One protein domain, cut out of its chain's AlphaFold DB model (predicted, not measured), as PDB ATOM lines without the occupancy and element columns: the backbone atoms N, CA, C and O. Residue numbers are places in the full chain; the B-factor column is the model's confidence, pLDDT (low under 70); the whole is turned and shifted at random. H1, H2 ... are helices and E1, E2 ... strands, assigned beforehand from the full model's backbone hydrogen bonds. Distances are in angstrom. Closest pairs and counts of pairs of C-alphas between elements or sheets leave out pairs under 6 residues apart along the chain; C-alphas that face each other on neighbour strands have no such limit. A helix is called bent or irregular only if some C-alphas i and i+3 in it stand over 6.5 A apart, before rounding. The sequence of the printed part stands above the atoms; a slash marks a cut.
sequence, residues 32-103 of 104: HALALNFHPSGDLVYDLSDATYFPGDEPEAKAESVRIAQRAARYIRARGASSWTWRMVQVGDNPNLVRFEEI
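This is residues 32 to 103 of the 104 residues of an uncharacterized protein of Pseudoxanthomonas sp. NML171590 (UniProt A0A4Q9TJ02). A small, strongly twisted wall of four antiparallel strands, made of the two hairpins E1 with E2 and E3 with E4, has one long helix, H1, over one face, with no named helix on the other face. H1 runs lengthwise past the wall, and residues 55 to 60, of which 59 to 60 belong to H1, stick out at one end. The printed part has 72 residues, with one named helix and four named strands in the chain order E1 E2 H1 E3 E4; the sheet's order is E1 E2 E4 E3, and the class is mixed, helices and strands. The whole is compact, with a radius of gyration of the C-alphas of 12.9 A and spans of 38 by 28 by 22 A.

In the sheet, E1 is residues 33 to 36, beginning at C-alpha 33 (17.537, 2.999, -0.878). E2 is residues 45 to 51, 12.4 A from first to last C-alpha. E4 is residues 97 to 102, 17.1 A long, ending at C-alpha 102 (0.050, 6.163, -7.837). E3 is residues 86 to 90, 13.4 A long. H1 is residues 59 to 79, 31.2 A long, from C-alpha 59 (31.365, -1.312, 2.636); it is not bent.

E2 and E4 are the inner strands and antiparallel neighbours, with N 46 and O 98 2.8 A apart, within hydrogen-bond range. On the other side of E2 is the edge strand E1, with N 36 and O 45 within range at 2.7 A. The edge strand E3 is the neighbour of E4, with N 87 and O 101 within range at 2.8 A. The pairing of E4 is staggered: residues 97 to 98 pair with E2 and residues 98 to 102 with E3. E1 and E3 are apart, as are E2 and E3. H1 is on the sheet at a height over the sheet of 8.7 A, over E2 and E3 and only just over E4, with 3 C-alphas. It runs only just along the strands, at 29 degrees to E2 on the local plane. The closest C-alphas of H1 and E2 are those of Val 66 and Ala 51, 5.5 A apart. E2, H1 and E3 form a split strand-helix-strand unit, two strands running the same way with E4 between them in the sheet, and its crossover is right-handed. In H1 every O i to N i+4 pair is within hydrogen-bond range.

The C-alphas farthest apart are those of Gly 56 and Ser 82, at 38.5 A. The printed part has no cut, and its four links are short. The mean pLDDT of the printed part is 86.5, and residues 38 to 41 and 81 to 84 are under 70.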
ATOM      1  N   HIS A  32      17.724  -0.046  -3.917       94.75
ATOM      2  CA  HIS A  32      18.990   0.441  -3.355       94.75
ATOM      3  C   HIS A  32      18.856   1.407  -2.177       94.75
ATOM      4  O   HIS A  32      19.802   1.521  -1.395       94.75
ATOM      5  N   ALA A  33      17.739   2.120  -2.027       95.81
ATOM      6  CA  ALA A  33      17.537   2.999  -0.878       95.81
ATOM      7  C   ALA A  33      17.129   2.197   0.365       95.81
ATOM      8  O   ALA A  33      16.644   1.068   0.278       95.81
ATOM      9  N   LEU A  34      17.306   2.784   1.548       93.56
ATOM     10  CA  LEU A  34      16.774   2.196   2.772       93.56
ATOM     11  C   LEU A  34      15.246   2.361   2.813       93.56
ATOM     12  O   LEU A  34      14.746   3.486   2.867       93.56
ATOM     13  N   ALA A  35      14.509   1.250   2.839       92.19
ATOM     14  CA  ALA A  35      13.058   1.257   3.010       92.19
ATOM     15  C   ALA A  35      12.668   1.408   4.494       92.19
ATOM     16  O   ALA A  35      13.045   0.611   5.354       92.19
ATOM     17  N   LEU A  36      11.872   2.431   4.794       88.69
ATOM     18  CA  LEU A  36      11.326   2.752   6.105       88.69
ATOM     19  C   LEU A  36       9.822   2.436   6.123       88.69
ATOM     20  O   LEU A  36       9.047   2.960   5.324       88.69
ATOM     21  N   ASN A  37       9.387   1.628   7.090       71.81
ATOM     22  CA  ASN A  37       7.996   1.164   7.222       71.81
ATOM     23  C   ASN A  37       7.024   2.201   7.834       71.81
ATOM     24  O   ASN A  37       6.021   1.821   8.435       71.81
ATOM     25  N   PHE A  38       7.314   3.503   7.761       61.81
ATOM     26  CA  PHE A  38       6.695   4.485   8.666       61.81
ATOM     27  C   PHE A  38       6.041   5.694   7.981       61.81
ATOM     28  O   PHE A  38       6.222   6.821   8.442       61.81
ATOM     29  N   HIS A  39       5.216   5.494   6.945       63.72
ATOM     30  CA  HIS A  39       4.208   6.503   6.590       63.72
ATOM     31  C   HIS A  39       2.796   6.064   7.015       63.72
ATOM     32  O   HIS A  39       2.399   4.933   6.734       63.72
ATOM     33  N   PRO A  40       1.987   6.942   7.642       65.75
ATOM     34  CA  PRO A  40       0.617   6.620   8.054       65.75
ATOM     35  C   PRO A  40      -0.329   6.178   6.926       65.75
ATOM     36  O   PRO A  40      -1.374   5.604   7.213       65.75
ATOM     37  N   SER A  41       0.008   6.450   5.658       68.00
ATOM     38  CA  SER A  41      -0.781   6.014   4.493       68.00
ATOM     39  C   SER A  41      -0.599   4.536   4.140       68.00
ATOM     40  O   SER A  41      -1.356   4.030   3.320       68.00
ATOM     41  N   GLY A  42       0.375   3.844   4.740       70.69
ATOM     42  CA  GLY A  42       0.750   2.480   4.359       70.69
ATOM     43  C   GLY A  42       1.768   2.407   3.216       70.69
ATOM     44  O   GLY A  42       2.224   1.311   2.901       70.69
ATOM     45  N   ASP A  43       2.163   3.547   2.640       81.44
ATOM     46  CA  ASP A  43       3.212   3.606   1.618       81.44
ATOM     47  C   ASP A  43       4.606   3.462   2.245       81.44
ATOM     48  O   ASP A  43       4.877   3.982   3.335       81.44
ATOM     49  N   LEU A  44       5.517   2.811   1.519       89.69
ATOM     50  CA  LEU A  44       6.932   2.769   1.877       89.69
ATOM     51  C   LEU A  44       7.576   4.146   1.681       89.69
ATOM     52  O   LEU A  44       7.353   4.826   0.675       89.69
ATOM     53  N   VAL A  45       8.401   4.542   2.650       93.50
ATOM     54  CA  VAL A  45       9.265   5.723   2.547       93.50
ATOM     55  C   VAL A  45      10.682   5.248   2.314       93.50
ATOM     56  O   VAL A  45      11.156   4.364   3.015       93.50
ATOM     57  N   TYR A  46      11.374   5.861   1.370       95.19
ATOM     58  CA  TYR A  46      12.751   5.542   1.036       95.19
ATOM     59  C   TYR A  46      13.662   6.670   1.509       95.19
ATOM     60  O   TYR A  46      13.419   7.838   1.188       95.19
ATOM     61  N   ASP A  47      14.701   6.325   2.266       95.75
ATOM     62  CA  ASP A  47      15.770   7.248   2.639       95.75
ATOM     63  C   ASP A  47      16.929   7.131   1.649       95.75
ATOM     64  O   ASP A  47      17.642   6.135   1.614       95.75
ATOM     65  N   LEU A  48      17.122   8.176   0.846       96.56
ATOM     66  CA  LEU A  48      18.170   8.277  -0.174       96.56
ATOM     67  C   LEU A  48      19.566   8.576   0.404       96.56
ATOM     68  O   LEU A  48      20.531   8.712  -0.356       96.56
ATOM     69  N   SER A  49      19.683   8.781   1.718       95.44
ATOM     70  CA  SER A  49      20.967   8.976   2.402       95.44
ATOM     71  C   SER A  49      21.572   7.679   2.933       95.44
ATOM     72  O   SER A  49      22.755   7.661   3.278       95.44
ATOM     73  N   ASP A  50      20.793   6.598   2.935       93.38
ATOM     74  CA  ASP A  50      21.221   5.277   3.365       93.38
ATOM     75  C   ASP A  50      20.760   4.205   2.362       93.38
ATOM     76  O   ASP A  50      19.953   4.464   1.471       93.38
ATOM     77  N   ALA A  51      21.314   3.005   2.467       90.44
ATOM     78  CA  ALA A  51      20.987   1.894   1.585       90.44
ATOM     79  C   ALA A  51      20.534   0.678   2.379       90.44
ATOM     80  O   ALA A  51      21.034   0.411   3.479       90.44
ATOM     81  N   THR A  52      19.629  -0.091   1.777       81.12
ATOM     82  CA  THR A  52      19.362  -1.451   2.232       81.12
ATOM     83  C   THR A  52      20.657  -2.249   2.077       81.12
ATOM     84  O   THR A  52      21.234  -2.315   0.996       81.12
ATOM     85  N   TYR A  53      21.167  -2.777   3.187       77.38
ATOM     86  CA  TYR A  53      22.477  -3.417   3.262       77.38
ATOM     87  C   TYR A  53      22.333  -4.773   3.940       77.38
ATOM     88  O   TYR A  53      21.737  -4.862   5.020       77.38
ATOM     89  N   PHE A  54      22.889  -5.819   3.329       75.50
ATOM     90  CA  PHE A  54      22.850  -7.156   3.898       75.50
ATOM     91  C   PHE A  54      24.154  -7.469   4.643       75.50
ATOM     92  O   PHE A  54      25.241  -7.078   4.212       75.50
ATOM     93  N   PRO A  55      24.086  -8.197   5.774       70.88
ATOM     94  CA  PRO A  55      25.287  -8.668   6.454       70.88
ATOM     95  C   PRO A  55      26.144  -9.526   5.509       70.88
ATOM     96  O   PRO A  55      25.736 -10.625   5.138       70.88
ATOM     97  N   GLY A  56      27.329  -9.031   5.138       76.88
ATOM     98  CA  GLY A  56      28.260  -9.717   4.230       76.88
ATOM     99  C   GLY A  56      28.677  -8.905   3.002       76.88
ATOM    100  O   GLY A  56      29.659  -9.269   2.361       76.88
ATOM    101  N   ASP A  57      27.987  -7.804   2.708       80.44
ATOM    102  CA  ASP A  57      28.326  -6.920   1.590       80.44
ATOM    103  C   ASP A  57      29.595  -6.095   1.885       80.44
ATOM    104  O   ASP A  57      29.859  -5.710   3.027       80.44
ATOM    105  N   GLU A  58      30.389  -5.764   0.866       83.00
ATOM    106  CA  GLU A  58      31.530  -4.861   1.067       83.00
ATOM    107  C   GLU A  58      31.041  -3.440   1.422       83.00
ATOM    108  O   GLU A  58      30.018  -2.990   0.893       83.00
ATOM    109  N   PRO A  59      31.735  -2.692   2.302       80.56
ATOM    110  CA  PRO A  59      31.365  -1.312   2.636       80.56
ATOM    111  C   PRO A  59      31.165  -0.411   1.404       80.56
ATOM    112  O   PRO A  59      30.295   0.464   1.391       80.56
ATOM    113  N   GLU A  60      31.930  -0.647   0.341       88.00
ATOM    114  CA  GLU A  60      31.841   0.039  -0.944       88.00
ATOM    115  C   GLU A  60      30.512  -0.227  -1.666       88.00
ATOM    116  O   GLU A  60      29.988   0.672  -2.332       88.00
ATOM    117  N   ALA A  61      29.928  -1.418  -1.502       87.25
ATOM    118  CA  ALA A  61      28.640  -1.784  -2.094       87.25
ATOM    119  C   ALA A  61      27.494  -0.951  -1.502       87.25
ATOM    120  O   ALA A  61      26.583  -0.528  -2.221       87.25
ATOM    121  N   LYS A  62      27.588  -0.623  -0.207       89.44
ATOM    122  CA  LYS A  62      26.653   0.296   0.450       89.44
ATOM    123  C   LYS A  62      26.721   1.690  -0.174       89.44
ATOM    124  O   LYS A  62      25.699   2.261  -0.551       89.44
ATOM    125  N   ALA A  63      27.932   2.230  -0.320       91.38
ATOM    126  CA  ALA A  63      28.142   3.550  -0.912       91.38
ATOM    127  C   ALA A  63      27.723   3.606  -2.392       91.38
ATOM    128  O   ALA A  63      27.250   4.642  -2.864       91.38
ATOM    129  N   GLU A  64      27.886   2.514  -3.140       93.25
ATOM    130  CA  GLU A  64      27.387   2.414  -4.513       93.25
ATOM    131  C   GLU A  64      25.858   2.404  -4.573       93.25
ATOM    132  O   GLU A  64      25.288   3.173  -5.344       93.25
ATOM    133  N   SER A  65      25.189   1.641  -3.708       94.50
ATOM    134  CA  SER A  65      23.721   1.612  -3.644       94.50
ATOM    135  C   SER A  65      23.134   3.000  -3.365       94.50
ATOM    136  O   SER A  65      22.260   3.467  -4.097       94.50
ATOM    137  N   VAL A  66      23.708   3.739  -2.407       95.38
ATOM    138  CA  VAL A  66      23.320   5.140  -2.157       95.38
ATOM    139  C   VAL A  66      23.498   6.003  -3.416       95.38
ATOM    140  O   VAL A  66      22.624   6.803  -3.759       95.38
ATOM    141  N   ARG A  67      24.609   5.845  -4.151       96.38
ATOM    142  CA  ARG A  67      24.858   6.605  -5.390       96.38
ATOM    143  C   ARG A  67      23.853   6.275  -6.494       96.38
ATOM    144  O   ARG A  67      23.443   7.201  -7.204       96.38
ATOM    145  N   ILE A  68      23.457   5.010  -6.633       96.25
ATOM    146  CA  ILE A  68      22.446   4.558  -7.599       96.25
ATOM    147  C   ILE A  68      21.095   5.201  -7.273       96.25
ATOM    148  O   ILE A  68      20.573   5.950  -8.106       96.25
ATOM    149  N   ALA A  69      20.601   5.036  -6.041       97.25
ATOM    150  CA  ALA A  69      19.322   5.598  -5.606       97.25
ATOM    151  C   ALA A  69      19.274   7.129  -5.775       97.25
ATOM    152  O   ALA A  69      18.322   7.692  -6.321       97.25
ATOM    153  N   GLN A  70      20.344   7.837  -5.396       97.19
ATOM    154  CA  GLN A  70      20.427   9.289  -5.580       97.19
ATOM    155  C   GLN A  70      20.456   9.705  -7.055       97.19
ATOM    156  O   GLN A  70      19.901  10.749  -7.412       97.19
ATOM    157  N   ARG A  71      21.116   8.933  -7.930       97.62
ATOM    158  CA  ARG A  71      21.135   9.205  -9.375       97.62
ATOM    159  C   ARG A  71      19.741   9.041  -9.974       97.62
ATOM    160  O   ARG A  71      19.322   9.923 -10.723       97.62
ATOM    161  N   ALA A  72      19.033   7.982  -9.604       96.62
ATOM    162  CA  ALA A  72      17.662   7.745 -10.029       96.62
ATOM    163  C   ALA A  72      16.707   8.848  -9.536       96.62
ATOM    164  O   ALA A  72      15.975   9.445 -10.328       96.62
ATOM    165  N   ALA A  73      16.811   9.258  -8.267       95.75
ATOM    166  CA  ALA A  73      16.008  10.358  -7.731       95.75
ATOM    167  C   ALA A  73      16.284  11.691  -8.447       95.75
ATOM    168  O   ALA A  73      15.364  12.473  -8.703       95.75
ATOM    169  N   ARG A  74      17.545  11.970  -8.809       95.44
ATOM    170  CA  ARG A  74      17.897  13.147  -9.624       95.44
ATOM    171  C   ARG A  74      17.273  13.087 -11.017       95.44
ATOM    172  O   ARG A  74      16.794  14.118 -11.481       95.44
ATOM    173  N   TYR A  75      17.259  11.918 -11.658       94.00
ATOM    174  CA  TYR A  75      16.591  11.728 -12.947       94.00
ATOM    175  C   TYR A  75      15.094  12.054 -12.856       94.00
ATOM    176  O   TYR A  75      14.612  12.900 -13.607       94.00
ATOM    177  N   ILE A  76      14.385  11.470 -11.884       92.88
ATOM    178  CA  ILE A  76      12.942  11.691 -11.699       92.88
ATOM    179  C   ILE A  76      12.648  13.173 -11.423       92.88
ATOM    180  O   ILE A  76      11.757  13.757 -12.036       92.88
ATOM    181  N   ARG A  77      13.443  13.833 -10.566       91.06
ATOM    182  CA  ARG A  77      13.310  15.280 -10.306       91.06
ATOM    183  C   ARG A  77      13.516  16.121 -11.566       91.06
ATOM    184  O   ARG A  77      12.774  17.073 -11.783       91.06
ATOM    185  N   ALA A  78      14.507  15.776 -12.388       90.44
ATOM    186  CA  ALA A  78      14.809  16.496 -13.621       90.44
ATOM    187  C   ALA A  78      13.734  16.302 -14.703       90.44
ATOM    188  O   ALA A  78      13.493  17.227 -15.476       90.44
ATOM    189  N   ARG A  79      13.062  15.139 -14.748       84.50
ATOM    190  CA  ARG A  79      11.944  14.903 -15.681       84.50
ATOM    191  C   ARG A  79      10.703  15.750 -15.346       84.50
ATOM    192  O   ARG A  79       9.882  16.003 -16.228       84.50
ATOM    193  N   GLY A  80      10.544  16.158 -14.084       76.50
ATOM    194  CA  GLY A  80       9.334  16.811 -13.573       76.50
ATOM    195  C   GLY A  80       8.179  15.830 -13.318       76.50
ATOM    196  O   GLY A  80       8.365  14.619 -13.314       76.50
ATOM    197  N   ALA A  81       6.960  16.338 -13.108       64.19
ATOM    198  CA  ALA A  81       5.774  15.541 -12.745       64.19
ATOM    199  C   ALA A  81       5.194  14.674 -13.891       64.19
ATOM    200  O   ALA A  81       4.008  14.372 -13.901       64.19
ATOM    201  N   SER A  82       6.010  14.313 -14.881       61.09
ATOM    202  CA  SER A  82       5.570  13.810 -16.187       61.09
ATOM    203  C   SER A  82       5.478  12.281 -16.286       61.09
ATOM    204  O   SER A  82       5.375  11.773 -17.401       61.09
ATOM    205  N   SER A  83       5.543  11.538 -15.175       63.59
ATOM    206  CA  SER A  83       5.111  10.131 -15.172       63.59
ATOM    207  C   SER A  83       3.584  10.088 -15.106       63.59
ATOM    208  O   SER A  83       2.961  10.901 -14.426       63.59
ATOM    209  N   TRP A  84       2.976   9.199 -15.891       67.12
ATOM    210  CA  TRP A  84       1.519   9.137 -16.061       67.12
ATOM    211  C   TRP A  84       0.861   8.183 -15.060       67.12
ATOM    212  O   TRP A  84      -0.356   8.201 -14.926       67.12
ATOM    213  N   THR A  85       1.653   7.354 -14.382       80.69
ATOM    214  CA  THR A  85       1.171   6.277 -13.508       80.69
ATOM    215  C   THR A  85       1.509   6.522 -12.049       80.69
ATOM    216  O   THR A  85       0.739   6.134 -11.182       80.69
ATOM    217  N   TRP A  86       2.608   7.217 -11.756       88.00
ATOM    218  CA  TRP A  86       3.019   7.504 -10.386       88.00
ATOM    219  C   TRP A  86       3.847   8.788 -10.298       88.00
ATOM    220  O   TRP A  86       4.360   9.293 -11.291       88.00
ATOM    221  N   ARG A  87       4.029   9.325  -9.092       89.25
ATOM    222  CA  ARG A  87       4.956  10.437  -8.832       89.25
ATOM    223  C   ARG A  87       5.801  10.191  -7.594       89.25
ATOM    224  O   ARG A  87       5.326   9.635  -6.611       89.25
ATOM    225  N   MET A  88       7.046  10.659  -7.628       92.38
ATOM    226  CA  MET A  88       7.913  10.695  -6.451       92.38
ATOM    227  C   MET A  88       7.647  11.975  -5.657       92.38
ATOM    228  O   MET A  88       7.742  13.079  -6.196       92.38
ATOM    229  N   VAL A  89       7.338  11.830  -4.373       91.31
ATOM    230  CA  VAL A  89       6.991  12.933  -3.472       91.31
ATOM    231  C   VAL A  89       7.973  12.972  -2.314       91.31
ATOM    232  O   VAL A  89       8.296  11.939  -1.733       91.31
ATOM    233  N   GLN A  90       8.439  14.171  -1.967       92.00
ATOM    234  CA  GLN A  90       9.238  14.391  -0.765       92.00
ATOM    235  C   GLN A  90       8.363  14.261   0.490       92.00
ATOM    236  O   GLN A  90       7.252  14.793   0.538       92.00
ATOM    237  N   VAL A  91       8.872  13.584   1.518       90.31
ATOM    238  CA  VAL A  91       8.193  13.425   2.808       90.31
ATOM    239  C   VAL A  91       8.710  14.474   3.795       90.31
ATOM    240  O   VAL A  91       9.843  14.403   4.269       90.31
ATOM    241  N   GLY A  92       7.860  15.451   4.120       87.56
ATOM    242  CA  GLY A  92       8.205  16.550   5.026       87.56
ATOM    243  C   GLY A  92       9.337  17.431   4.487       87.56
ATOM    244  O   GLY A  92       9.466  17.622   3.277       87.56
ATOM    245  N   ASP A  93      10.171  17.951   5.387       89.38
ATOM    246  CA  ASP A  93      11.250  18.892   5.045       89.38
ATOM    247  C   ASP A  93      12.577  18.208   4.672       89.38
ATOM    248  O   ASP A  93      13.523  18.883   4.267       89.38
ATOM    249  N   ASN A  94      12.677  16.878   4.798       88.94
ATOM    250  CA  ASN A  94      13.901  16.152   4.465       88.94
ATOM    251  C   ASN A  94      13.921  15.787   2.967       88.94
ATOM    252  O   ASN A  94      13.163  14.910   2.550       88.94
ATOM    253  N   PRO A  95      14.819  16.376   2.151       88.62
ATOM    254  CA  PRO A  95      14.884  16.098   0.716       88.62
ATOM    255  C   PRO A  95      15.367  14.680   0.376       88.62
ATOM    256  O   PRO A  95      15.290  14.275  -0.786       88.62
ATOM    257  N   ASN A  96      15.874  13.923   1.351       94.62
ATOM    258  CA  ASN A  96      16.291  12.535   1.160       94.62
ATOM    259  C   ASN A  96      15.175  11.531   1.446       94.62
ATOM    260  O   ASN A  96      15.321  10.382   1.053       94.62
ATOM    261  N   LEU A  97      14.074  11.945   2.080       94.31
ATOM    262  CA  LEU A  97      12.935  11.064   2.314       94.31
ATOM    263  C   LEU A  97      11.930  11.224   1.184       94.31
ATOM    264  O   LEU A  97      11.374  12.306   0.979       94.31
ATOM    265  N   VAL A  98      11.697  10.143   0.451       94.00
ATOM    266  CA  VAL A  98      10.772  10.126  -0.683       94.00
ATOM    267  C   VAL A  98       9.798   8.962  -0.582       94.00
ATOM    268  O   VAL A  98      10.085   7.951   0.047       94.00
ATOM    269  N   ARG A  99       8.640   9.094  -1.220       93.25
ATOM    270  CA  ARG A  99       7.698   7.993  -1.457       93.25
ATOM    271  C   ARG A  99       7.123   8.092  -2.860       93.25
ATOM    272  O   ARG A  99       7.174   9.165  -3.468       93.25
ATOM    273  N   PHE A 100       6.554   7.000  -3.347       91.94
ATOM    274  CA  PHE A 100       5.854   6.969  -4.626       91.94
ATOM    275  C   PHE A 100       4.346   6.967  -4.396       91.94
ATOM    276  O   PHE A 100       3.844   6.235  -3.550       91.94
ATOM    277  N   GLU A 101       3.635   7.815  -5.129       89.38
ATOM    278  CA  GLU A 101       2.174   7.856  -5.153       89.38
ATOM    279  C   GLU A 101       1.681   7.441  -6.529       89.38
ATOM    280  O   GLU A 101       2.113   8.036  -7.516       89.38
ATOM    281  N   GLU A 102       0.754   6.492  -6.596       87.50
ATOM    282  CA  GLU A 102       0.050   6.163  -7.837       87.50
ATOM    283  C   GLU A 102      -0.896   7.313  -8.233       87.50
ATOM    284  O   GLU A 102      -1.572   7.912  -7.390       87.50
ATOM    285  N   ILE A 103      -0.932   7.639  -9.523       80.88
ATOM    286  CA  ILE A 103      -1.814   8.651 -10.110       80.88
ATOM    287  C   ILE A 103      -3.053   7.915 -10.631       80.88
ATOM    288  O   ILE A 103      -2.952   7.105 -11.551       80.88
TER     289      ILE A 103